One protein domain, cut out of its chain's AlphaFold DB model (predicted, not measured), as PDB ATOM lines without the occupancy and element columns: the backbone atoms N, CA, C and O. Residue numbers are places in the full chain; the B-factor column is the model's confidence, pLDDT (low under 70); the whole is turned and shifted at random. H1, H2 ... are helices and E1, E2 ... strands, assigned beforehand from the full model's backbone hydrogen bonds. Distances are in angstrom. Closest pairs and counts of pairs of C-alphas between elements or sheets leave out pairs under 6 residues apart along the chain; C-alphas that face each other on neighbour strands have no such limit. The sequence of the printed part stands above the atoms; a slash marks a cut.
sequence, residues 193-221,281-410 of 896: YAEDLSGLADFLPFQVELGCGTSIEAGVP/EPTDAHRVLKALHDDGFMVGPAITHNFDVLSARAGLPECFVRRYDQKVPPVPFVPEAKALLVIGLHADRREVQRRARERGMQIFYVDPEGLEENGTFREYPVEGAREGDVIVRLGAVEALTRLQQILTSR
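Overview. This is residues 193 to 221 and 281 to 410 of the 896 residues of the protein "UDP-glucose 6-dehydrogenase" of Streptomyces acidiscabies (UniProt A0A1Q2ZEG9). A twisted sheet of six parallel strands runs through the middle, with helix H1 along one face and H5 along the opposite face; H6 grazes the sheet and joins H1, H2 and H3 in a group of helices. The little hairpin of E6 and E7 reaches out well away from the sheet, and residues 321 to 338 make a long loop with no named element. You have 159 printed residues, with six named helices and eight named strands in the order H1 E1 H2 H3 E2 H4 E3 E4 H5 E5 E6 E7 E8 H6; the large sheet runs E3 E2 E1 E4 E5 E8, and E6 and E7 are an antiparallel pair. The class is mixed, helices and strands, with 79 residues, under half, in named elements. The whole is compact, with a radius of gyration of the C-alphas of 14.4 A and spans of 44, 43 and 35 A.

Along the chain. Find C-alpha 198 at (11.036, 43.010, 12.006), where H1 begins, and follow it to residue 203 over 10.1 A. E1, residues 206 to 210, covers 13.1 A, and H2 holds residues 213 to 217. Beyond the cut, look for H3 at residues 284 to 294, 15.1 A long, then E2 at 302 to 304, H4 at 310 to 313 and E3 at 318 to 320. E4 starts at C-alpha 339, at (7.880, 40.893, -0.302), and runs 12.9 A to residue 343. Next come H5, residues 350 to 358, 12.1 A, and E5, residues 362 to 366, 13.5 A. E6 at 371 to 373, E7 at 376 to 378 and E8 at 390 to 392 follow. H6, residues 396 to 409, spans 19.7 A and ends at C-alpha 409, at (11.175, 54.243, 14.770).

Arrangement. Start at the large sheet, whose strands' lines turn by 105 degrees from edge to edge. E1 and E4 are parallel at 24 degrees, with N 209 and O 341 at 2.8 A. On the other side of E1, N 303 of E2 and O 208 are 2.9 A apart, and N 319 of edge strand E3 and O 302 are 2.8 A apart. N 364 of E5 and O 340 of E4 are 2.9 A apart, and N 392 of edge strand E8 and O 365 are 2.8 A apart. Residues 193 to 194 pair, parallel, with 391 to 392 of E8. E2, H4, E3 and E4, H5, E5 are strand-helix-strand units, parallel neighbours with a helix between them, each with a right-handed crossover. H1 and H5 lie on opposite faces, at heights over the sheet of 8.7 A and 9.6 A; each lies over E4, only just not over a second strand, with 2 of its C-alphas falling on E5 for H1 and on E1 for H5. On the local plane they run along E4, at 22 and 8 degrees. H3, H4 and H6 only graze the sheet. H6 is the hub: it touches H3, the C-alphas of Ala 285 and Val 397 being closest at 4.4 A, at a steep tilt of 36 degrees, only just beyond shallow, the same way. H6 only just touches H1, with residues 403 to 407 alone and 3 pairs of C-alphas within 8 A, and only just touches H2, with residues 396 to 397 alone and 3 such pairs. H4 and H3 are close but not clearly touching, with the C-alphas of His 286 and Ser 311 closest at 6.0 A. In the hairpin E6 and E7, N 378 and O 371 are 2.7 A apart. Every O i to N i+4 pair is within hydrogen-bond range in H2, H3, H5 and H6; H1 has 0 of 2, but 3 of 3 O i to N i+3 pairs, and H4 is too short for an i+4 pair.

Size, cuts and confidence. The C-alphas farthest apart are those of Pro 335 and Asn 374, at 45.0 A. Residues 222 to 280 are not printed, and C-alphas 221 and 281 stand 13.6 A apart across the cut. Of the links printed whole, E3 to E4, 18 residues, and E7 to E8, 11 residues, are long. The mean pLDDT of the printed part is 80.1; look for values under 70 at residues 322 to 329, 345 to 349, 367 to 384 and 409 to 410.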
ATOM      1  N   TYR A 193      10.209  30.270  11.724       83.06
ATOM      2  CA  TYR A 193       9.333  30.981  12.658       83.06
ATOM      3  C   TYR A 193      10.057  32.192  13.247       83.06
ATOM      4  O   TYR A 193      11.241  32.106  13.572       83.06
ATOM      5  N   ALA A 194       9.339  33.304  13.393       84.31
ATOM      6  CA  ALA A 194       9.844  34.550  13.960       84.31
ATOM      7  C   ALA A 194       8.899  35.100  15.041       84.31
ATOM      8  O   ALA A 194       7.701  34.808  15.050       84.31
ATOM      9  N   GLU A 195       9.452  35.904  15.953       82.44
ATOM     10  CA  GLU A 195       8.701  36.525  17.054       82.44
ATOM     11  C   GLU A 195       7.882  37.745  16.603       82.44
ATOM     12  O   GLU A 195       6.858  38.059  17.207       82.44
ATOM     13  N   ASP A 196       8.311  38.435  15.543       86.12
ATOM     14  CA  ASP A 196       7.642  39.605  14.976       86.12
ATOM     15  C   ASP A 196       7.956  39.784  13.475       86.12
ATOM     16  O   ASP A 196       8.651  38.978  12.852       86.12
ATOM     17  N   LEU A 197       7.428  40.859  12.880       90.62
ATOM     18  CA  LEU A 197       7.638  41.213  11.473       90.62
ATOM     19  C   LEU A 197       8.894  42.070  11.229       90.62
ATOM     20  O   LEU A 197       9.016  42.669  10.163       90.62
ATOM     21  N   SER A 198       9.841  42.160  12.167       89.50
ATOM     22  CA  SER A 198      11.036  43.010  12.006       89.50
ATOM     23  C   SER A 198      11.853  42.672  10.754       89.50
ATOM     24  O   SER A 198      12.311  43.582  10.061       89.50
ATOM     25  N   GLY A 199      11.962  41.385  10.410       89.75
ATOM     26  CA  GLY A 199      12.645  40.917   9.201       89.75
ATOM     27  C   GLY A 199      12.003  41.384   7.889       89.75
ATOM     28  O   GLY A 199      12.689  41.455   6.873       89.75
ATOM     29  N   LEU A 200      10.720  41.772   7.890       92.62
ATOM     30  CA  LEU A 200      10.052  42.328   6.704       92.62
ATOM     31  C   LEU A 200      10.672  43.666   6.277       92.62
ATOM     32  O   LEU A 200      10.652  44.009   5.095       92.62
ATOM     33  N   ALA A 201      11.262  44.411   7.217       90.56
ATOM     34  CA  ALA A 201      11.847  45.721   6.953       90.56
ATOM     35  C   ALA A 201      13.036  45.678   5.971       90.56
ATOM     36  O   ALA A 201      13.354  46.696   5.354       90.56
ATOM     37  N   ASP A 202      13.660  44.513   5.785       92.56
ATOM     38  CA  ASP A 202      14.752  44.314   4.824       92.56
ATOM     39  C   ASP A 202      14.235  44.094   3.385       92.56
ATOM     40  O   ASP A 202      14.999  44.145   2.419       92.56
ATOM     41  N   PHE A 203      12.917  43.927   3.224       93.81
ATOM     42  CA  PHE A 203      12.240  43.634   1.959       93.81
ATOM     43  C   PHE A 203      11.166  44.681   1.605       93.81
ATOM     44  O   PHE A 203      10.145  44.356   1.000       93.81
ATOM     45  N   LEU A 204      11.388  45.955   1.954       93.00
ATOM     46  CA  LEU A 204      10.496  47.064   1.584       93.00
ATOM     47  C   LEU A 204      10.759  47.576   0.150       93.00
ATOM     48  O   LEU A 204      11.925  47.667  -0.268       93.00
ATOM     49  N   PRO A 205       9.715  47.993  -0.588       95.00
ATOM     50  CA  PRO A 205       8.305  47.966  -0.189       95.00
ATOM     51  C   PRO A 205       7.673  46.575  -0.374       95.00
ATOM     52  O   PRO A 205       8.163  45.758  -1.158       95.00
ATOM     53  N   PHE A 206       6.574  46.307   0.331       95.94
ATOM     54  CA  PHE A 206       5.869  45.020   0.293       95.94
ATOM     55  C   PHE A 206       4.429  45.152  -0.213       95.94
ATOM     56  O   PHE A 206       3.841  46.229  -0.226       95.94
ATOM     57  N   GLN A 207       3.856  44.028  -0.633       95.44
ATOM     58  CA  GLN A 207       2.438  43.881  -0.954       95.44
ATOM     59  C   GLN A 207       1.732  43.013   0.078       95.44
ATOM     60  O   GLN A 207       2.385  42.241   0.777       95.44
ATOM     61  N   VAL A 208       0.404  43.122   0.165       93.50
ATOM     62  CA  VAL A 208      -0.388  42.406   1.176       93.50
ATOM     63  C   VAL A 208      -1.433  41.500   0.533       93.50
ATOM     64  O   VAL A 208      -2.208  41.936  -0.321       93.50
ATOM     65  N   GLU A 209      -1.462  40.248   0.983       90.19
ATOM     66  CA  GLU A 209      -2.546  39.285   0.786       90.19
ATOM     67  C   GLU A 209      -3.318  39.143   2.106       90.19
ATOM     68  O   GLU A 209      -2.739  38.810   3.139       90.19
ATOM     69  N   LEU A 210      -4.624  39.405   2.079       85.94
ATOM     70  CA  LEU A 210      -5.515  39.300   3.233       85.94
ATOM     71  C   LEU A 210      -6.403  38.052   3.113       85.94
ATOM     72  O   LEU A 210      -7.228  37.931   2.199       85.94
ATOM     73  N   GLY A 211      -6.205  37.129   4.054       77.25
ATOM     74  CA  GLY A 211      -7.072  35.993   4.371       77.25
ATOM     75  C   GLY A 211      -8.049  36.330   5.502       77.25
ATOM     76  O   GLY A 211      -8.383  37.491   5.710       77.25
ATOM     77  N   CYS A 212      -8.569  35.332   6.230       70.19
ATOM     78  CA  CYS A 212      -9.649  35.529   7.224       70.19
ATOM     79  C   CYS A 212      -9.235  36.287   8.488       70.19
ATOM     80  O   CYS A 212     -10.091  36.670   9.274       70.19
ATOM     81  N   GLY A 213      -7.944  36.526   8.688       71.00
ATOM     82  CA  GLY A 213      -7.406  37.041   9.938       71.00
ATOM     83  C   GLY A 213      -7.964  38.390  10.379       71.00
ATOM     84  O   GLY A 213      -8.548  38.503  11.453       71.00
ATOM     85  N   THR A 214      -7.828  39.406   9.528       78.50
ATOM     86  CA  THR A 214      -8.354  40.747   9.816       78.50
ATOM     87  C   THR A 214      -9.885  40.790   9.775       78.50
ATOM     88  O   THR A 214     -10.492  41.644  10.419       78.50
ATOM     89  N   SER A 215     -10.517  39.859   9.055       80.38
ATOM     90  CA  SER A 215     -11.972  39.696   9.001       80.38
ATOM     91  C   SER A 215     -12.530  39.132  10.313       80.38
ATOM     92  O   SER A 215     -13.557  39.611  10.789       80.38
ATOM     93  N   ILE A 216     -11.847  38.161  10.935       77.31
ATOM     94  CA  ILE A 216     -12.237  37.574  12.229       77.31
ATOM     95  C   ILE A 216     -12.243  38.640  13.323       77.31
ATOM     96  O   ILE A 216     -13.210  38.748  14.076       77.31
ATOM     97  N   GLU A 217     -11.210  39.481  13.361       75.94
ATOM     98  CA  GLU A 217     -11.144  40.630  14.275       75.94
ATOM     99  C   GLU A 217     -12.292  41.629  14.052       75.94
ATOM    100  O   GLU A 217     -12.702  42.320  14.980       75.94
ATOM    101  N   ALA A 218     -12.834  41.699  12.832       80.94
ATOM    102  CA  ALA A 218     -13.984  42.530  12.482       80.94
ATOM    103  C   ALA A 218     -15.341  41.864  12.790       80.94
ATOM    104  O   ALA A 218     -16.383  42.414  12.433       80.94
ATOM    105  N   GLY A 219     -15.344  40.679  13.412       81.56
ATOM    106  CA  GLY A 219     -16.549  39.915  13.741       81.56
ATOM    107  C   GLY A 219     -17.031  38.967  12.638       81.56
ATOM    108  O   GLY A 219     -18.082  38.342  12.793       81.56
ATOM    109  N   VAL A 220     -16.289  38.819  11.534       84.00
ATOM    110  CA  VAL A 220     -16.621  37.851  10.477       84.00
ATOM    111  C   VAL A 220     -16.266  36.439  10.955       84.00
ATOM    112  O   VAL A 220     -15.121  36.197  11.333       84.00
ATOM    113  N   PRO A 221     -17.198  35.470  10.925       77.56
ATOM    114  CA  PRO A 221     -16.883  34.113  11.338       77.56
ATOM    115  C   PRO A 221     -15.707  33.512  10.539       77.56
ATOM    116  O   PRO A 221     -15.551  33.775   9.346       77.56
ATOM    117  N   GLU A 281     -16.832  46.283   9.948       88.25
ATOM    118  CA  GLU A 281     -16.186  47.596   9.804       88.25
ATOM    119  C   GLU A 281     -14.651  47.503   9.913       88.25
ATOM    120  O   GLU A 281     -14.134  46.577  10.543       88.25
ATOM    121  N   PRO A 282     -13.880  48.429   9.299       89.12
ATOM    122  CA  PRO A 282     -12.420  48.380   9.338       89.12
ATOM    123  C   PRO A 282     -11.838  48.406  10.757       89.12
ATOM    124  O   PRO A 282     -12.016  49.374  11.507       89.12
ATOM    125  N   THR A 283     -11.072  47.366  11.081       87.62
ATOM    126  CA  THR A 283     -10.310  47.234  12.334       87.62
ATOM    127  C   THR A 283      -9.034  48.083  12.333       87.62
ATOM    128  O   THR A 283      -8.619  48.617  11.300       87.62
ATOM    129  N   ASP A 284      -8.364  48.178  13.484       85.62
ATOM    130  CA  ASP A 284      -7.067  48.858  13.596       85.62
ATOM    131  C   ASP A 284      -5.994  48.255  12.681       85.62
ATOM    132  O   ASP A 284      -5.197  49.003  12.122       85.62
ATOM    133  N   ALA A 285      -6.029  46.944  12.423       88.38
ATOM    134  CA  ALA A 285      -5.151  46.295  11.449       88.38
ATOM    135  C   ALA A 285      -5.260  46.960  10.064       88.38
ATOM    136  O   ALA A 285      -4.251  47.293   9.443       88.38
ATOM    137  N   HIS A 286      -6.484  47.247   9.607       91.88
ATOM    138  CA  HIS A 286      -6.720  47.914   8.324       91.88
ATOM    139  C   HIS A 286      -6.244  49.372   8.329       91.88
ATOM    140  O   HIS A 286      -5.708  49.850   7.330       91.88
ATOM    141  N   ARG A 287      -6.401  50.081   9.456       91.56
ATOM    142  CA  ARG A 287      -5.916  51.465   9.610       91.56
ATOM    143  C   ARG A 287      -4.391  51.527   9.592       91.56
ATOM    144  O   ARG A 287      -3.830  52.415   8.955       91.56
ATOM    145  N   VAL A 288      -3.723  50.565  10.228       93.12
ATOM    146  CA  VAL A 288      -2.263  50.442  10.192       93.12
ATOM    147  C   VAL A 288      -1.780  50.128   8.777       93.12
ATOM    148  O   VAL A 288      -0.865  50.789   8.296       93.12
ATOM    149  N   LEU A 289      -2.419  49.190   8.071       93.62
ATOM    150  CA  LEU A 289      -2.099  48.916   6.666       93.62
ATOM    151  C   LEU A 289      -2.282  50.154   5.782       93.62
ATOM    152  O   LEU A 289      -1.428  50.432   4.944       93.62
ATOM    153  N   LYS A 290      -3.349  50.935   6.001       94.44
ATOM    154  CA  LYS A 290      -3.567  52.208   5.303       94.44
ATOM    155  C   LYS A 290      -2.445  53.207   5.566       94.44
ATOM    156  O   LYS A 290      -1.947  53.799   4.615       94.44
ATOM    157  N   ALA A 291      -2.020  53.361   6.818       91.44
ATOM    158  CA  ALA A 291      -0.904  54.234   7.162       91.44
ATOM    159  C   ALA A 291       0.410  53.764   6.511       91.44
ATOM    160  O   ALA A 291       1.093  54.553   5.872       91.44
ATOM    161  N   LEU A 292       0.718  52.464   6.574       93.75
ATOM    162  CA  LEU A 292       1.902  51.886   5.924       93.75
ATOM    163  C   LEU A 292       1.878  52.049   4.396       93.75
ATOM    164  O   LEU A 292       2.934  52.189   3.779       93.75
ATOM    165  N   HIS A 293       0.693  52.022   3.786       94.75
ATOM    166  CA  HIS A 293       0.511  52.316   2.368       94.75
ATOM    167  C   HIS A 293       0.744  53.801   2.061       94.75
ATOM    168  O   HIS A 293       1.450  54.124   1.110       94.75
ATOM    169  N   ASP A 294       0.190  54.708   2.867       90.50
ATOM    170  CA  ASP A 294       0.374  56.156   2.697       90.50
ATOM    171  C   ASP A 294       1.834  56.587   2.883       90.50
ATOM    172  O   ASP A 294       2.311  57.469   2.171       90.50
ATOM    173  N   ASP A 295       2.556  55.907   3.775       90.75
ATOM    174  CA  ASP A 295       3.987  56.104   4.020       90.75
ATOM    175  C   ASP A 295       4.881  55.432   2.953       90.75
ATOM    176  O   ASP A 295       6.105  55.570   2.977       90.75
ATOM    177  N   GLY A 296       4.294  54.699   1.999       91.81
ATOM    178  CA  GLY A 296       5.002  54.060   0.886       91.81
ATOM    179  C   GLY A 296       5.721  52.750   1.231       91.81
ATOM    180  O   GLY A 296       6.464  52.222   0.400       91.81
ATOM    181  N   PHE A 297       5.512  52.198   2.429       94.62
ATOM    182  CA  PHE A 297       6.054  50.892   2.820       94.62
ATOM    183  C   PHE A 297       5.267  49.732   2.202       94.62
ATOM    184  O   PHE A 297       5.864  48.738   1.784       94.62
ATOM    185  N   MET A 298       3.941  49.875   2.122       95.19
ATOM    186  CA  MET A 298       3.044  48.976   1.396       95.19
ATOM    187  C   MET A 298       2.709  49.574   0.021       95.19
ATOM    188  O   MET A 298       2.396  50.755  -0.080       95.19
ATOM    189  N   VAL A 299       2.739  48.766  -1.041       94.38
ATOM    190  CA  VAL A 299       2.484  49.220  -2.422       94.38
ATOM    191  C   VAL A 299       1.408  48.390  -3.117       94.38
ATOM    192  O   VAL A 299       1.239  47.214  -2.833       94.38
ATOM    193  N   GLY A 300       0.695  48.980  -4.078       92.12
ATOM    194  CA  GLY A 300      -0.348  48.298  -4.855       92.12
ATOM    195  C   GLY A 300      -1.582  47.871  -4.038       92.12
ATOM    196  O   GLY A 300      -1.696  48.198  -2.858       92.12
ATOM    197  N   PRO A 301      -2.549  47.175  -4.666       92.12
ATOM    198  CA  PRO A 301      -3.797  46.821  -4.001       92.12
ATOM    199  C   PRO A 301      -3.629  45.671  -3.003       92.12
ATOM    200  O   PRO A 301      -2.888  44.722  -3.262       92.12
ATOM    201  N   ALA A 302      -4.391  45.719  -1.910       91.25
ATOM    202  CA  ALA A 302      -4.591  44.589  -1.014       91.25
ATOM    203  C   ALA A 302      -5.299  43.457  -1.771       91.25
ATOM    204  O   ALA A 302      -6.382  43.640  -2.338       91.25
ATOM    205  N   ILE A 303      -4.678  42.282  -1.804       90.00
ATOM    206  CA  ILE A 303      -5.219  41.097  -2.468       90.00
ATOM    207  C   ILE A 303      -6.111  40.380  -1.458       90.00
ATOM    208  O   ILE A 303      -5.608  39.766  -0.527       90.00
ATOM    209  N   THR A 304      -7.428  40.449  -1.632       84.19
ATOM    210  CA  THR A 304      -8.389  39.800  -0.732       84.19
ATOM    211  C   THR A 304      -8.997  38.552  -1.356       84.19
ATOM    212  O   THR A 304      -9.181  38.393  -2.576       84.19
ATOM    213  N   HIS A 305      -9.277  37.601  -0.481       75.19
ATOM    214  CA  HIS A 305      -9.834  36.306  -0.806       75.19
ATOM    215  C   HIS A 305     -11.225  36.100  -0.214       75.19
ATOM    216  O   HIS A 305     -11.965  35.228  -0.687       75.19
ATOM    217  N   ASN A 306     -11.600  36.976   0.707       71.94
ATOM    218  CA  ASN A 306     -12.809  36.896   1.492       71.94
ATOM    219  C   ASN A 306     -13.861  37.851   0.961       71.94
ATOM    220  O   ASN A 306     -13.603  38.739   0.151       71.94
ATOM    221  N   PHE A 307     -15.073  37.627   1.434       70.50
ATOM    222  CA  PHE A 307     -16.245  38.342   0.987       70.50
ATOM    223  C   PHE A 307     -16.344  39.779   1.539       70.50
ATOM    224  O   PHE A 307     -17.117  40.590   1.029       70.50
ATOM    225  N   ASP A 308     -15.549  40.109   2.554       79.94
ATOM    226  CA  ASP A 308     -15.512  41.440   3.142       79.94
ATOM    227  C   ASP A 308     -14.712  42.442   2.281       79.94
ATOM    228  O   ASP A 308     -13.900  42.087   1.424       79.94
ATOM    229  N   VAL A 309     -15.032  43.725   2.446       84.38
ATOM    230  CA  VAL A 309     -14.476  44.857   1.673       84.38
ATOM    231  C   VAL A 309     -13.735  45.820   2.605       84.38
ATOM    232  O   VAL A 309     -13.741  47.039   2.409       84.38
ATOM    233  N   LEU A 310     -13.177  45.288   3.696       87.94
ATOM    234  CA  LEU A 310     -12.676  46.087   4.812       87.94
ATOM    235  C   LEU A 310     -11.469  46.941   4.426       87.94
ATOM    236  O   LEU A 310     -11.345  48.062   4.918       87.94
ATOM    237  N   SER A 311     -10.630  46.484   3.492       88.44
ATOM    238  CA  SER A 311      -9.503  47.295   3.010       88.44
ATOM    239  C   SER A 311     -10.006  48.466   2.179       88.44
ATOM    240  O   SER A 311      -9.604  49.605   2.413       88.44
ATOM    241  N   ALA A 312     -10.959  48.214   1.276       86.56
ATOM    242  CA  ALA A 312     -11.591  49.272   0.492       86.56
ATOM    243  C   ALA A 312     -12.283  50.316   1.388       86.56
ATOM    244  O   ALA A 312     -12.131  51.516   1.162       86.56
ATOM    245  N   ARG A 313     -12.988  49.879   2.442       86.25
ATOM    246  CA  ARG A 313     -13.608  50.774   3.440       86.25
ATOM    247  C   ARG A 313     -12.573  51.541   4.273       86.25
ATOM    248  O   ARG A 313     -12.829  52.680   4.648       86.25
ATOM    249  N   ALA A 314     -11.392  50.966   4.514       88.25
ATOM    250  CA  ALA A 314     -10.253  51.652   5.135       88.25
ATOM    251  C   ALA A 314      -9.518  52.621   4.185       88.25
ATOM    252  O   ALA A 314      -8.556  53.275   4.587       88.25
ATOM    253  N   GLY A 315      -9.946  52.720   2.922       88.12
ATOM    254  CA  GLY A 315      -9.336  53.575   1.906       88.12
ATOM    255  C   GLY A 315      -8.117  52.963   1.207       88.12
ATOM    256  O   GLY A 315      -7.391  53.688   0.530       88.12
ATOM    257  N   LEU A 316      -7.869  51.661   1.362       88.69
ATOM    258  CA  LEU A 316      -6.846  50.935   0.608       88.69
ATOM    259  C   LEU A 316      -7.399  50.497  -0.758       88.69
ATOM    260  O   LEU A 316      -8.536  50.022  -0.832       88.69
ATOM    261  N   PRO A 317      -6.609  50.571  -1.844       88.88
ATOM    262  CA  PRO A 317      -6.961  49.887  -3.083       88.88
ATOM    263  C   PRO A 317      -7.084  48.381  -2.813       88.88
ATOM    264  O   PRO A 317      -6.238  47.803  -2.136       88.88
ATOM    265  N   GLU A 318      -8.124  47.732  -3.331       86.88
ATOM    266  CA  GLU A 318      -8.431  46.333  -3.013       86.88
ATOM    267  C   GLU A 318      -8.768  45.539  -4.283       86.88
ATOM    268  O   GLU A 318      -9.488  46.019  -5.158       86.88
ATOM    269  N   CYS A 319      -8.259  44.309  -4.372       84.88
ATOM    270  CA  CYS A 319      -8.493  43.378  -5.474       84.88
ATOM    271  C   CYS A 319      -9.031  42.048  -4.936       84.88
ATOM    272  O   CYS A 319      -8.363  41.376  -4.150       84.88
ATOM    273  N   PHE A 320     -10.226  41.644  -5.375       81.31
ATOM    274  CA  PHE A 320     -10.868  40.404  -4.931       81.31
ATOM    275  C   PHE A 320     -10.646  39.257  -5.917       81.31
ATOM    276  O   PHE A 320     -10.998  39.338  -7.089       81.31
ATOM    277  N   VAL A 321     -10.078  38.149  -5.429       75.19
ATOM    278  CA  VAL A 321      -9.487  37.108  -6.296       75.19
ATOM    279  C   VAL A 321     -10.174  35.736  -6.151       75.19
ATOM    280  O   VAL A 321      -9.549  34.687  -6.290       75.19
ATOM    281  N   ARG A 322     -11.466  35.673  -5.809       68.69
ATOM    282  CA  ARG A 322     -12.133  34.392  -5.484       68.69
ATOM    283  C   ARG A 322     -12.593  33.582  -6.692       68.69
ATOM    284  O   ARG A 322     -13.506  34.019  -7.384       68.69
ATOM    285  N   ARG A 323     -12.044  32.366  -6.865       63.25
ATOM    286  CA  ARG A 323     -12.579  31.278  -7.717       63.25
ATOM    287  C   ARG A 323     -12.136  29.905  -7.181       63.25
ATOM    288  O   ARG A 323     -11.006  29.498  -7.420       63.25
ATOM    289  N   TYR A 324     -13.004  29.225  -6.430       55.22
ATOM    290  CA  TYR A 324     -12.735  27.922  -5.784       55.22
ATOM    291  C   TYR A 324     -12.520  26.755  -6.779       55.22
ATOM    292  O   TYR A 324     -12.095  25.674  -6.388       55.22
ATOM    293  N   ASP A 325     -12.817  26.962  -8.061       51.69
ATOM    294  CA  ASP A 325     -12.933  25.926  -9.093       51.69
ATOM    295  C   ASP A 325     -12.355  26.333 -10.463       51.69
ATOM    296  O   ASP A 325     -12.513  25.614 -11.450       51.69
ATOM    297  N   GLN A 326     -11.659  27.474 -10.539       54.28
ATOM    298  CA  GLN A 326     -10.991  27.956 -11.753       54.28
ATOM    299  C   GLN A 326      -9.534  28.313 -11.467       54.28
ATOM    300  O   GLN A 326      -9.148  28.576 -10.330       54.28
ATOM    301  N   LYS A 327      -8.714  28.394 -12.522       59.75
ATOM    302  CA  LYS A 327      -7.362  28.951 -12.416       59.75
ATOM    303  C   LYS A 327      -7.459  30.370 -11.844       59.75
ATOM    304  O   LYS A 327      -8.130  31.217 -12.432       59.75
ATOM    305  N   VAL A 328      -6.787  30.614 -10.716       65.19
ATOM    306  CA  VAL A 328      -6.724  31.938 -10.079       65.19
ATOM    307  C   VAL A 328      -6.302  32.965 -11.140       65.19
ATOM    308  O   VAL A 328      -5.263  32.751 -11.782       65.19
ATOM    309  N   PRO A 329      -7.077  34.040 -11.380       68.00
ATOM    310  CA  PRO A 329      -6.733  35.033 -12.398       68.00
ATOM    311  C   PRO A 329      -5.363  35.671 -12.103       68.00
ATOM    312  O   PRO A 329      -4.880  35.567 -10.971       68.00
ATOM    313  N   PRO A 330      -4.679  36.271 -13.096       71.75
ATOM    314  CA  PRO A 330      -3.414  36.971 -12.870       71.75
ATOM    315  C   PRO A 330      -3.548  37.991 -11.731       71.75
ATOM    316  O   PRO A 330      -4.458  38.813 -11.738       71.75
ATOM    317  N   VAL A 331      -2.657  37.904 -10.742       77.81
ATOM    318  CA  VAL A 331      -2.649  38.793  -9.572       77.81
ATOM    319  C   VAL A 331      -1.868  40.058  -9.939       77.81
ATOM    320  O   VAL A 331      -0.786  39.928 -10.525       77.81
ATOM    321  N   PRO A 332      -2.359  41.265  -9.608       79.81
ATOM    322  CA  PRO A 332      -1.700  42.518  -9.961       79.81
ATOM    323  C   PRO A 332      -0.518  42.827  -9.023       79.81
ATOM    324  O   PRO A 332      -0.548  43.792  -8.259       79.81
ATOM    325  N   PHE A 333       0.542  42.012  -9.070       89.62
ATOM    326  CA  PHE A 333       1.769  42.337  -8.341       89.62
ATOM    327  C   PHE A 333       2.481  43.520  -9.006       89.62
ATOM    328  O   PHE A 333       2.835  43.442 -10.195       89.62
ATOM    329  N   VAL A 334       2.708  44.593  -8.246       90.19
ATOM    330  CA  VAL A 334       3.417  45.782  -8.743       90.19
ATOM    331  C   VAL A 334       4.921  45.491  -8.870       90.19
ATOM    332  O   VAL A 334       5.440  44.675  -8.107       90.19
ATOM    333  N   PRO A 335       5.634  46.070  -9.854       89.94
ATOM    334  CA  PRO A 335       7.052  45.776 -10.089       89.94
ATOM    335  C   PRO A 335       7.979  46.025  -8.891       89.94
ATOM    336  O   PRO A 335       9.000  45.355  -8.771       89.94
ATOM    337  N   GLU A 336       7.636  46.973  -8.023       91.31
ATOM    338  CA  GLU A 336       8.476  47.448  -6.922       91.31
ATOM    339  C   GLU A 336       8.385  46.574  -5.662       91.31
ATOM    340  O   GLU A 336       9.235  46.694  -4.779       91.31
ATOM    341  N   ALA A 337       7.367  45.712  -5.561       94.38
ATOM    342  CA  ALA A 337       7.135  44.892  -4.378       94.38
ATOM    343  C   ALA A 337       8.216  43.806  -4.235       94.38
ATOM    344  O   ALA A 337       8.376  42.956  -5.111       94.38
ATOM    345  N   LYS A 338       8.939  43.813  -3.109       96.62
ATOM    346  CA  LYS A 338      10.017  42.851  -2.806       96.62
ATOM    347  C   LYS A 338       9.584  41.727  -1.868       96.62
ATOM    348  O   LYS A 338      10.249  40.695  -1.801       96.62
ATOM    349  N   ALA A 339       8.473  41.907  -1.162       96.75
ATOM    350  CA  ALA A 339       7.880  40.893  -0.302       96.75
ATOM    351  C   ALA A 339       6.357  40.851  -0.429       96.75
ATOM    352  O   ALA A 339       5.722  41.841  -0.806       96.75
ATOM    353  N   LEU A 340       5.785  39.695  -0.099       94.19
ATOM    354  CA  LEU A 340       4.356  39.496   0.103       94.19
ATOM    355  C   LEU A 340       4.112  39.182   1.582       94.19
ATOM    356  O   LEU A 340       4.607  38.178   2.094       94.19
ATOM    357  N   LEU A 341       3.339  40.033   2.249       93.62
ATOM    358  CA  LEU A 341       2.825  39.803   3.593       93.62
ATOM    359  C   LEU A 341       1.438  39.158   3.492       93.62
ATOM    360  O   LEU A 341       0.504  39.772   2.985       93.62
ATOM    361  N   VAL A 342       1.310  37.931   3.974       89.81
ATOM    362  CA  VAL A 342       0.074  37.147   3.991       89.81
ATOM    363  C   VAL A 342      -0.499  37.183   5.406       89.81
ATOM    364  O   VAL A 342       0.179  36.768   6.340       89.81
ATOM    365  N   ILE A 343      -1.722  37.678   5.590       86.44
ATOM    366  CA  ILE A 343      -2.351  37.822   6.915       86.44
ATOM    367  C   ILE A 343      -3.604  36.954   6.997       86.44
ATOM    368  O   ILE A 343      -4.582  37.215   6.298       86.44
ATOM    369  N   GLY A 344      -3.615  35.957   7.882       75.50
ATOM    370  CA  GLY A 344      -4.701  34.974   7.956       75.50
ATOM    371  C   GLY A 344      -4.646  33.934   6.842       75.50
ATOM    372  O   GLY A 344      -3.888  34.055   5.878       75.50
ATOM    373  N   LEU A 345      -5.461  32.889   6.967       65.06
ATOM    374  CA  LEU A 345      -5.481  31.773   6.032       65.06
ATOM    375  C   LEU A 345      -6.747  31.793   5.177       65.06
ATOM    376  O   LEU A 345      -7.777  32.403   5.470       65.06
ATOM    377  N   HIS A 346      -6.643  31.112   4.044       62.81
ATOM    378  CA  HIS A 346      -7.781  30.757   3.217       62.81
ATOM    379  C   HIS A 346      -7.459  29.430   2.533       62.81
ATOM    380  O   HIS A 346      -6.398  29.272   1.927       62.81
ATOM    381  N   ALA A 347      -8.394  28.479   2.586       47.66
ATOM    382  CA  ALA A 347      -8.158  27.068   2.277       47.66
ATOM    383  C   ALA A 347      -7.806  26.724   0.814       47.66
ATOM    384  O   ALA A 347      -7.955  25.560   0.455       47.66
ATOM    385  N   ASP A 348      -7.382  27.654  -0.062       54.38
ATOM    386  CA  ASP A 348      -7.103  27.293  -1.466       54.38
ATOM    387  C   ASP A 348      -6.201  28.208  -2.324       54.38
ATOM    388  O   ASP A 348      -6.399  28.281  -3.536       54.38
ATOM    389  N   ARG A 349      -5.222  28.947  -1.772       65.19
ATOM    390  CA  ARG A 349      -4.555  30.015  -2.566       65.19
ATOM    391  C   ARG A 349      -3.028  30.030  -2.557       65.19
ATOM    392  O   ARG A 349      -2.385  31.066  -2.644       65.19
ATOM    393  N   ARG A 350      -2.453  28.830  -2.670       70.31
ATOM    394  CA  ARG A 350      -1.019  28.615  -2.956       70.31
ATOM    395  C   ARG A 350      -0.552  29.299  -4.242       70.31
ATOM    396  O   ARG A 350       0.609  29.651  -4.357       70.31
ATOM    397  N   GLU A 351      -1.452  29.518  -5.199       76.44
ATOM    398  CA  GLU A 351      -1.126  30.079  -6.511       76.44
ATOM    399  C   GLU A 351      -0.675  31.551  -6.461       76.44
ATOM    400  O   GLU A 351       0.195  31.936  -7.238       76.44
ATOM    401  N   VAL A 352      -1.224  32.368  -5.550       82.88
ATOM    402  CA  VAL A 352      -0.797  33.769  -5.360       82.88
ATOM    403  C   VAL A 352       0.634  33.791  -4.827       82.88
ATOM    404  O   VAL A 352       1.530  34.363  -5.446       82.88
ATOM    405  N   GLN A 353       0.862  33.048  -3.749       86.31
ATOM    406  CA  GLN A 353       2.159  32.908  -3.092       86.31
ATOM    407  C   GLN A 353       3.200  32.267  -4.024       86.31
ATOM    408  O   GLN A 353       4.349  32.696  -4.075       86.31
ATOM    409  N   ARG A 354       2.815  31.258  -4.817       84.25
ATOM    410  CA  ARG A 354       3.670  30.625  -5.835       84.25
ATOM    411  C   ARG A 354       4.130  31.647  -6.872       84.25
ATOM    412  O   ARG A 354       5.324  31.732  -7.131       84.25
ATOM    413  N   ARG A 355       3.215  32.462  -7.408       86.50
ATOM    414  CA  ARG A 355       3.547  33.526  -8.374       86.50
ATOM    415  C   ARG A 355       4.403  34.634  -7.765       86.50
ATOM    416  O   ARG A 355       5.267  35.163  -8.456       86.50
ATOM    417  N   ALA A 356       4.191  34.976  -6.495       89.62
ATOM    418  CA  ALA A 356       5.055  35.912  -5.777       89.62
ATOM    419  C   ALA A 356       6.493  35.369  -5.676       89.62
ATOM    420  O   ALA A 356       7.440  36.070  -6.032       89.62
ATOM    421  N   ARG A 357       6.657  34.085  -5.319       89.25
ATOM    422  CA  ARG A 357       7.969  33.410  -5.304       89.25
ATOM    423  C   ARG A 357       8.610  33.336  -6.694       89.25
ATOM    424  O   ARG A 357       9.801  33.593  -6.819       89.25
ATOM    425  N   GLU A 358       7.841  33.059  -7.751       89.94
ATOM    426  CA  GLU A 358       8.339  33.089  -9.143       89.94
ATOM    427  C   GLU A 358       8.868  34.470  -9.561       89.94
ATOM    428  O   GLU A 358       9.741  34.559 -10.422       89.94
ATOM    429  N   ARG A 359       8.367  35.548  -8.941       90.12
ATOM    430  CA  ARG A 359       8.866  36.921  -9.126       90.12
ATOM    431  C   ARG A 359      10.034  37.272  -8.198       90.12
ATOM    432  O   ARG A 359      10.532  38.390  -8.270       90.12
ATOM    433  N   GLY A 360      10.478  36.340  -7.356       92.06
ATOM    434  CA  GLY A 360      11.570  36.536  -6.403       92.06
ATOM    435  C   GLY A 360      11.176  37.290  -5.132       92.06
ATOM    436  O   GLY A 360      12.058  37.802  -4.449       92.06
ATOM    437  N   MET A 361       9.880  37.390  -4.815       94.50
ATOM    438  CA  MET A 361       9.418  38.048  -3.591       94.50
ATOM    439  C   MET A 361       9.606  37.139  -2.372       94.50
ATOM    440  O   MET A 361       9.308  35.944  -2.436       94.50
ATOM    441  N   GLN A 362      10.024  37.721  -1.248       95.38
ATOM    442  CA  GLN A 362      10.056  37.037   0.046       95.38
ATOM    443  C   GLN A 362       8.640  36.936   0.634       95.38
ATOM    444  O   GLN A 362       7.889  37.910   0.590       95.38
ATOM    445  N   ILE A 363       8.265  35.786   1.204       92.25
ATOM    446  CA  ILE A 363       6.930  35.591   1.786       92.25
ATOM    447  C   ILE A 363       7.003  35.635   3.314       92.25
ATOM    448  O   ILE A 363       7.801  34.924   3.932       92.25
ATOM    449  N   PHE A 364       6.141  36.458   3.907       92.44
ATOM    450  CA  PHE A 364       5.908  36.538   5.346       92.44
ATOM    451  C   PHE A 364       4.456  36.182   5.636       92.44
ATOM    452  O   PHE A 364       3.560  36.677   4.961       92.44
ATOM    453  N   TYR A 365       4.216  35.368   6.655       87.81
ATOM    454  CA  TYR A 365       2.887  35.017   7.133       87.81
ATOM    455  C   TYR A 365       2.662  35.615   8.520       87.81
ATOM    456  O   TYR A 365       3.512  35.485   9.396       87.81
ATOM    457  N   VAL A 366       1.499  36.222   8.726       84.69
ATOM    458  CA  VAL A 366       0.922  36.510  10.040       84.69
ATOM    459  C   VAL A 366      -0.251  35.565  10.203       84.69
ATOM    460  O   VAL A 366      -1.179  35.599   9.392       84.69
ATOM    461  N   ASP A 367      -0.204  34.717  11.226       69.44
ATOM    462  CA  ASP A 367      -1.245  33.726  11.483       69.44
ATOM    463  C   ASP A 367      -2.077  34.076  12.732       69.44
ATOM    464  O   ASP A 367      -1.724  33.679  13.846       69.44
ATOM    465  N   PRO A 368      -3.181  34.822  12.564       59.38
ATOM    466  CA  PRO A 368      -4.143  35.106  13.622       59.38
ATOM    467  C   PRO A 368      -5.177  33.986  13.823       59.38
ATOM    468  O   PRO A 368      -6.040  34.135  14.680       59.38
ATOM    469  N   GLU A 369      -5.158  32.891  13.046       54.34
ATOM    470  CA  GLU A 369      -6.206  31.853  13.112       54.34
ATOM    471  C   GLU A 369      -6.018  30.841  14.242       54.34
ATOM    472  O   GLU A 369      -6.824  29.916  14.386       54.34
ATOM    473  N   GLY A 370      -4.996  31.008  15.082       54.69
ATOM    474  CA  GLY A 370      -4.955  30.240  16.312       54.69
ATOM    475  C   GLY A 370      -6.075  30.656  17.264       54.69
ATOM    476  O   GLY A 370      -6.351  31.836  17.472       54.69
ATOM    477  N   LEU A 371      -6.759  29.662  17.825       46.44
ATOM    478  CA  LEU A 371      -7.885  29.877  18.728       46.44
ATOM    479  C   LEU A 371      -7.366  29.987  20.162       46.44
ATOM    480  O   LEU A 371      -6.713  29.059  20.633       46.44
ATOM    481  N   GLU A 372      -7.702  31.046  20.896       48.50
ATOM    482  CA  GLU A 372      -7.595  30.992  22.355       48.50
ATOM    483  C   GLU A 372      -8.751  30.175  22.929       48.50
ATOM    484  O   GLU A 372      -9.910  30.584  22.919       48.50
ATOM    485  N   GLU A 373      -8.421  29.002  23.456       41.91
ATOM    486  CA  GLU A 373      -9.362  28.159  24.178       41.91
ATOM    487  C   GLU A 373      -8.914  28.042  25.631       41.91
ATOM    488  O   GLU A 373      -7.802  27.590  25.912       41.91
ATOM    489  N   ASN A 374      -9.769  28.453  26.570       42.19
ATOM    490  CA  ASN A 374      -9.456  28.458  28.005       42.19
ATOM    491  C   ASN A 374      -8.153  29.219  28.336       42.19
ATOM    492  O   ASN A 374      -7.391  28.810  29.212       42.19
ATOM    493  N   GLY A 375      -7.877  30.307  27.607       42.97
ATOM    494  CA  GLY A 375      -6.664  31.115  27.769       42.97
ATOM    495  C   GLY A 375      -5.392  30.487  27.188       42.97
ATOM    496  O   GLY A 375      -4.297  30.910  27.547       42.97
ATOM    497  N   THR A 376      -5.507  29.463  26.333       40.16
ATOM    498  CA  THR A 376      -4.368  28.855  25.625       40.16
ATOM    499  C   THR A 376      -4.575  28.922  24.116       40.16
ATOM    500  O   THR A 376      -5.562  28.401  23.599       40.16
ATOM    501  N   PHE A 377      -3.628  29.537  23.411       48.31
ATOM    502  CA  PHE A 377      -3.614  29.630  21.953       48.31
ATOM    503  C   PHE A 377      -3.371  28.252  21.313       48.31
ATOM    504  O   PHE A 377      -2.381  27.582  21.616       48.31
ATOM    505  N   ARG A 378      -4.273  27.813  20.433       51.94
ATOM    506  CA  ARG A 378      -4.193  26.552  19.686       51.94
ATOM    507  C   ARG A 378      -3.805  26.811  18.242       51.94
ATOM    508  O   ARG A 378      -4.449  27.603  17.572       51.94
ATOM    509  N   GLU A 379      -2.785  26.104  17.763       50.34
ATOM    510  CA  GLU A 379      -2.254  26.268  16.407       50.34
ATOM    511  C   GLU A 379      -3.267  25.840  15.333       50.34
ATOM    512  O   GLU A 379      -3.747  24.703  15.334       50.34
ATOM    513  N   TYR A 380      -3.532  26.725  14.370       53.00
ATOM    514  CA  TYR A 380      -4.155  26.357  13.104       53.00
ATOM    515  C   TYR A 380      -3.046  26.149  12.053       53.00
ATOM    516  O   TYR A 380      -2.142  26.970  11.933       53.00
ATOM    517  N   PRO A 381      -3.019  25.033  11.306       53.34
ATOM    518  CA  PRO A 381      -1.890  24.742  10.428       53.34
ATOM    519  C   PRO A 381      -1.903  25.603   9.153       53.34
ATOM    520  O   PRO A 381      -2.740  25.382   8.276       53.34
ATOM    521  N   VAL A 382      -0.909  26.489   8.992       61.16
ATOM    522  CA  VAL A 382      -0.665  27.263   7.755       61.16
ATOM    523  C   VAL A 382      -0.546  26.326   6.544       61.16
ATOM    524  O   VAL A 382       0.385  25.521   6.418       61.16
ATOM    525  N   GLU A 383      -1.507  26.398   5.621       58.19
ATOM    526  CA  GLU A 383      -1.492  25.576   4.412       58.19
ATOM    527  C   GLU A 383      -0.533  26.146   3.358       58.19
ATOM    528  O   GLU A 383      -0.812  27.161   2.731       58.19
ATOM    529  N   GLY A 384       0.558  25.429   3.070       61.38
ATOM    530  CA  GLY A 384       1.382  25.687   1.881       61.38
ATOM    531  C   GLY A 384       2.621  26.557   2.090       61.38
ATOM    532  O   GLY A 384       3.283  26.861   1.098       61.38
ATOM    533  N   ALA A 385       2.967  26.882   3.340       73.25
ATOM    534  CA  ALA A 385       4.282  27.423   3.664       73.25
ATOM    535  C   ALA A 385       5.397  26.465   3.204       73.25
ATOM    536  O   ALA A 385       5.261  25.230   3.243       73.25
ATOM    537  N   ARG A 386       6.481  27.050   2.706       82.31
ATOM    538  CA  ARG A 386       7.632  26.397   2.090       82.31
ATOM    539  C   ARG A 386       8.901  26.732   2.864       82.31
ATOM    540  O   ARG A 386       8.936  27.651   3.676       82.31
ATOM    541  N   GLU A 387       9.947  25.971   2.575       83.31
ATOM    542  CA  GLU A 387      11.293  26.309   3.020       83.31
ATOM    543  C   GLU A 387      11.664  27.719   2.535       83.31
ATOM    544  O   GLU A 387      11.450  28.056   1.368       83.31
ATOM    545  N   GLY A 388      12.169  28.549   3.448       82.12
ATOM    546  CA  GLY A 388      12.524  29.946   3.185       82.12
ATOM    547  C   GLY A 388      11.420  30.975   3.454       82.12
ATOM    548  O   GLY A 388      11.734  32.159   3.507       82.12
ATOM    549  N   ASP A 389      10.166  30.573   3.680       88.62
ATOM    550  CA  ASP A 389       9.130  31.504   4.151       88.62
ATOM    551  C   ASP A 389       9.277  31.791   5.656       88.62
ATOM    552  O   ASP A 389       9.809  30.967   6.404       88.62
ATOM    553  N   VAL A 390       8.749  32.933   6.115       88.75
ATOM    554  CA  VAL A 390       8.756  33.329   7.536       88.75
ATOM    555  C   VAL A 390       7.334  33.367   8.088       88.75
ATOM    556  O   VAL A 390       6.463  33.982   7.481       88.75
ATOM    557  N   ILE A 391       7.095  32.756   9.248       85.12
ATOM    558  CA  ILE A 391       5.798  32.754   9.938       85.12
ATOM    559  C   ILE A 391       5.907  33.482  11.281       85.12
ATOM    560  O   ILE A 391       6.740  33.133  12.118       85.12
ATOM    561  N   VAL A 392       5.012  34.445  11.501       83.56
ATOM    562  CA  VAL A 392       4.824  35.187  12.751       83.56
ATOM    563  C   VAL A 392       3.496  34.780  13.384       83.56
ATOM    564  O   VAL A 392       2.442  34.836  12.748       83.56
ATOM    565  N   ARG A 393       3.546  34.371  14.654       76.50
ATOM    566  CA  ARG A 393       2.398  33.856  15.418       76.50
ATOM    567  C   ARG A 393       1.825  34.934  16.337       76.50
ATOM    568  O   ARG A 393       1.986  34.864  17.551       76.50
ATOM    569  N   LEU A 394       1.222  35.957  15.748       74.88
ATOM    570  CA  LEU A 394       0.605  37.077  16.460       74.88
ATOM    571  C   LEU A 394      -0.745  37.411  15.818       74.88
ATOM    572  O   LEU A 394      -0.935  37.184  14.621       74.88
ATOM    573  N   GLY A 395      -1.649  38.008  16.602       75.75
ATOM    574  CA  GLY A 395      -2.868  38.622  16.068       75.75
ATOM    575  C   GLY A 395      -2.535  39.704  15.036       75.75
ATOM    576  O   GLY A 395      -1.465  40.317  15.094       75.75
ATOM    577  N   ALA A 396      -3.432  39.956  14.079       82.31
ATOM    578  CA  ALA A 396      -3.128  40.843  12.960       82.31
ATOM    579  C   ALA A 396      -2.935  42.293  13.423       82.31
ATOM    580  O   ALA A 396      -1.961  42.929  13.013       82.31
ATOM    581  N   VAL A 397      -3.785  42.795  14.333       83.25
ATOM    582  CA  VAL A 397      -3.595  44.124  14.951       83.25
ATOM    583  C   VAL A 397      -2.231  44.221  15.627       83.25
ATOM    584  O   VAL A 397      -1.504  45.191  15.412       83.25
ATOM    585  N   GLU A 398      -1.862  43.223  16.429       84.75
ATOM    586  CA  GLU A 398      -0.615  43.238  17.189       84.75
ATOM    587  C   GLU A 398       0.612  43.199  16.270       84.75
ATOM    588  O   GLU A 398       1.503  44.043  16.395       84.75
ATOM    589  N   ALA A 399       0.642  42.268  15.314       86.94
ATOM    590  CA  ALA A 399       1.740  42.115  14.367       86.94
ATOM    591  C   ALA A 399       1.966  43.398  13.554       86.94
ATOM    592  O   ALA A 399       3.099  43.868  13.419       86.94
ATOM    593  N   LEU A 400       0.883  43.991  13.042       90.19
ATOM    594  CA  LEU A 400       0.941  45.193  12.217       90.19
ATOM    595  C   LEU A 400       1.284  46.440  13.030       90.19
ATOM    596  O   LEU A 400       2.091  47.250  12.580       90.19
ATOM    597  N   THR A 401       0.736  46.583  14.237       87.19
ATOM    598  CA  THR A 401       1.063  47.712  15.123       87.19
ATOM    599  C   THR A 401       2.546  47.693  15.486       87.19
ATOM    600  O   THR A 401       3.215  48.726  15.412       87.19
ATOM    601  N   ARG A 402       3.101  46.514  15.807       90.69
ATOM    602  CA  ARG A 402       4.544  46.350  16.048       90.69
ATOM    603  C   ARG A 402       5.360  46.672  14.797       90.69
ATOM    604  O   ARG A 402       6.338  47.409  14.891       90.69
ATOM    605  N   LEU A 403       4.945  46.190  13.624       91.56
ATOM    606  CA  LEU A 403       5.598  46.523  12.355       91.56
ATOM    607  C   LEU A 403       5.626  48.037  12.112       91.56
ATOM    608  O   LEU A 403       6.681  48.584  11.803       91.56
ATOM    609  N   GLN A 404       4.500  48.731  12.294       90.38
ATOM    610  CA  GLN A 404       4.428  50.183  12.141       90.38
ATOM    611  C   GLN A 404       5.380  50.894  13.100       90.38
ATOM    612  O   GLN A 404       6.102  51.794  12.680       90.38
ATOM    613  N   GLN A 405       5.447  50.470  14.362       88.44
ATOM    614  CA  GLN A 405       6.404  51.015  15.324       88.44
ATOM    615  C   GLN A 405       7.853  50.780  14.880       88.44
ATOM    616  O   GLN A 405       8.666  51.696  14.958       88.44
ATOM    617  N   ILE A 406       8.189  49.594  14.368       87.50
ATOM    618  CA  ILE A 406       9.537  49.271  13.869       87.50
ATOM    619  C   ILE A 406       9.902  50.159  12.673       87.50
ATOM    620  O   ILE A 406      11.004  50.707  12.619       87.50
ATOM    621  N   LEU A 407       8.981  50.335  11.725       85.31
ATOM    622  CA  LEU A 407       9.218  51.112  10.507       85.31
ATOM    623  C   LEU A 407       9.239  52.627  10.750       85.31
ATOM    624  O   LEU A 407      10.015  53.326  10.106       85.31
ATOM    625  N   THR A 408       8.454  53.129  11.706       77.12
ATOM    626  CA  THR A 408       8.416  54.560  12.074       77.12
ATOM    627  C   THR A 408       9.482  54.964  13.099       77.12
ATOM    628  O   THR A 408       9.821  56.142  13.194       77.12
ATOM    629  N   SER A 409      10.043  54.010  13.854       66.38
ATOM    630  CA  SER A 409      11.175  54.243  14.770       66.38
ATOM    631  C   SER A 409      12.549  54.117  14.101       66.38
ATOM    632  O   SER A 409      13.543  54.599  14.651       66.38
ATOM    633  N   ARG A 410      12.634  53.521  12.903       48.06
ATOM    634  CA  ARG A 410      13.825  53.635  12.050       48.06
ATOM    635  C   ARG A 410      13.874  55.057  11.470       48.06
ATOM    636  O   ARG A 410      12.850  55.543  10.997       48.06
TER     637      ARG A 410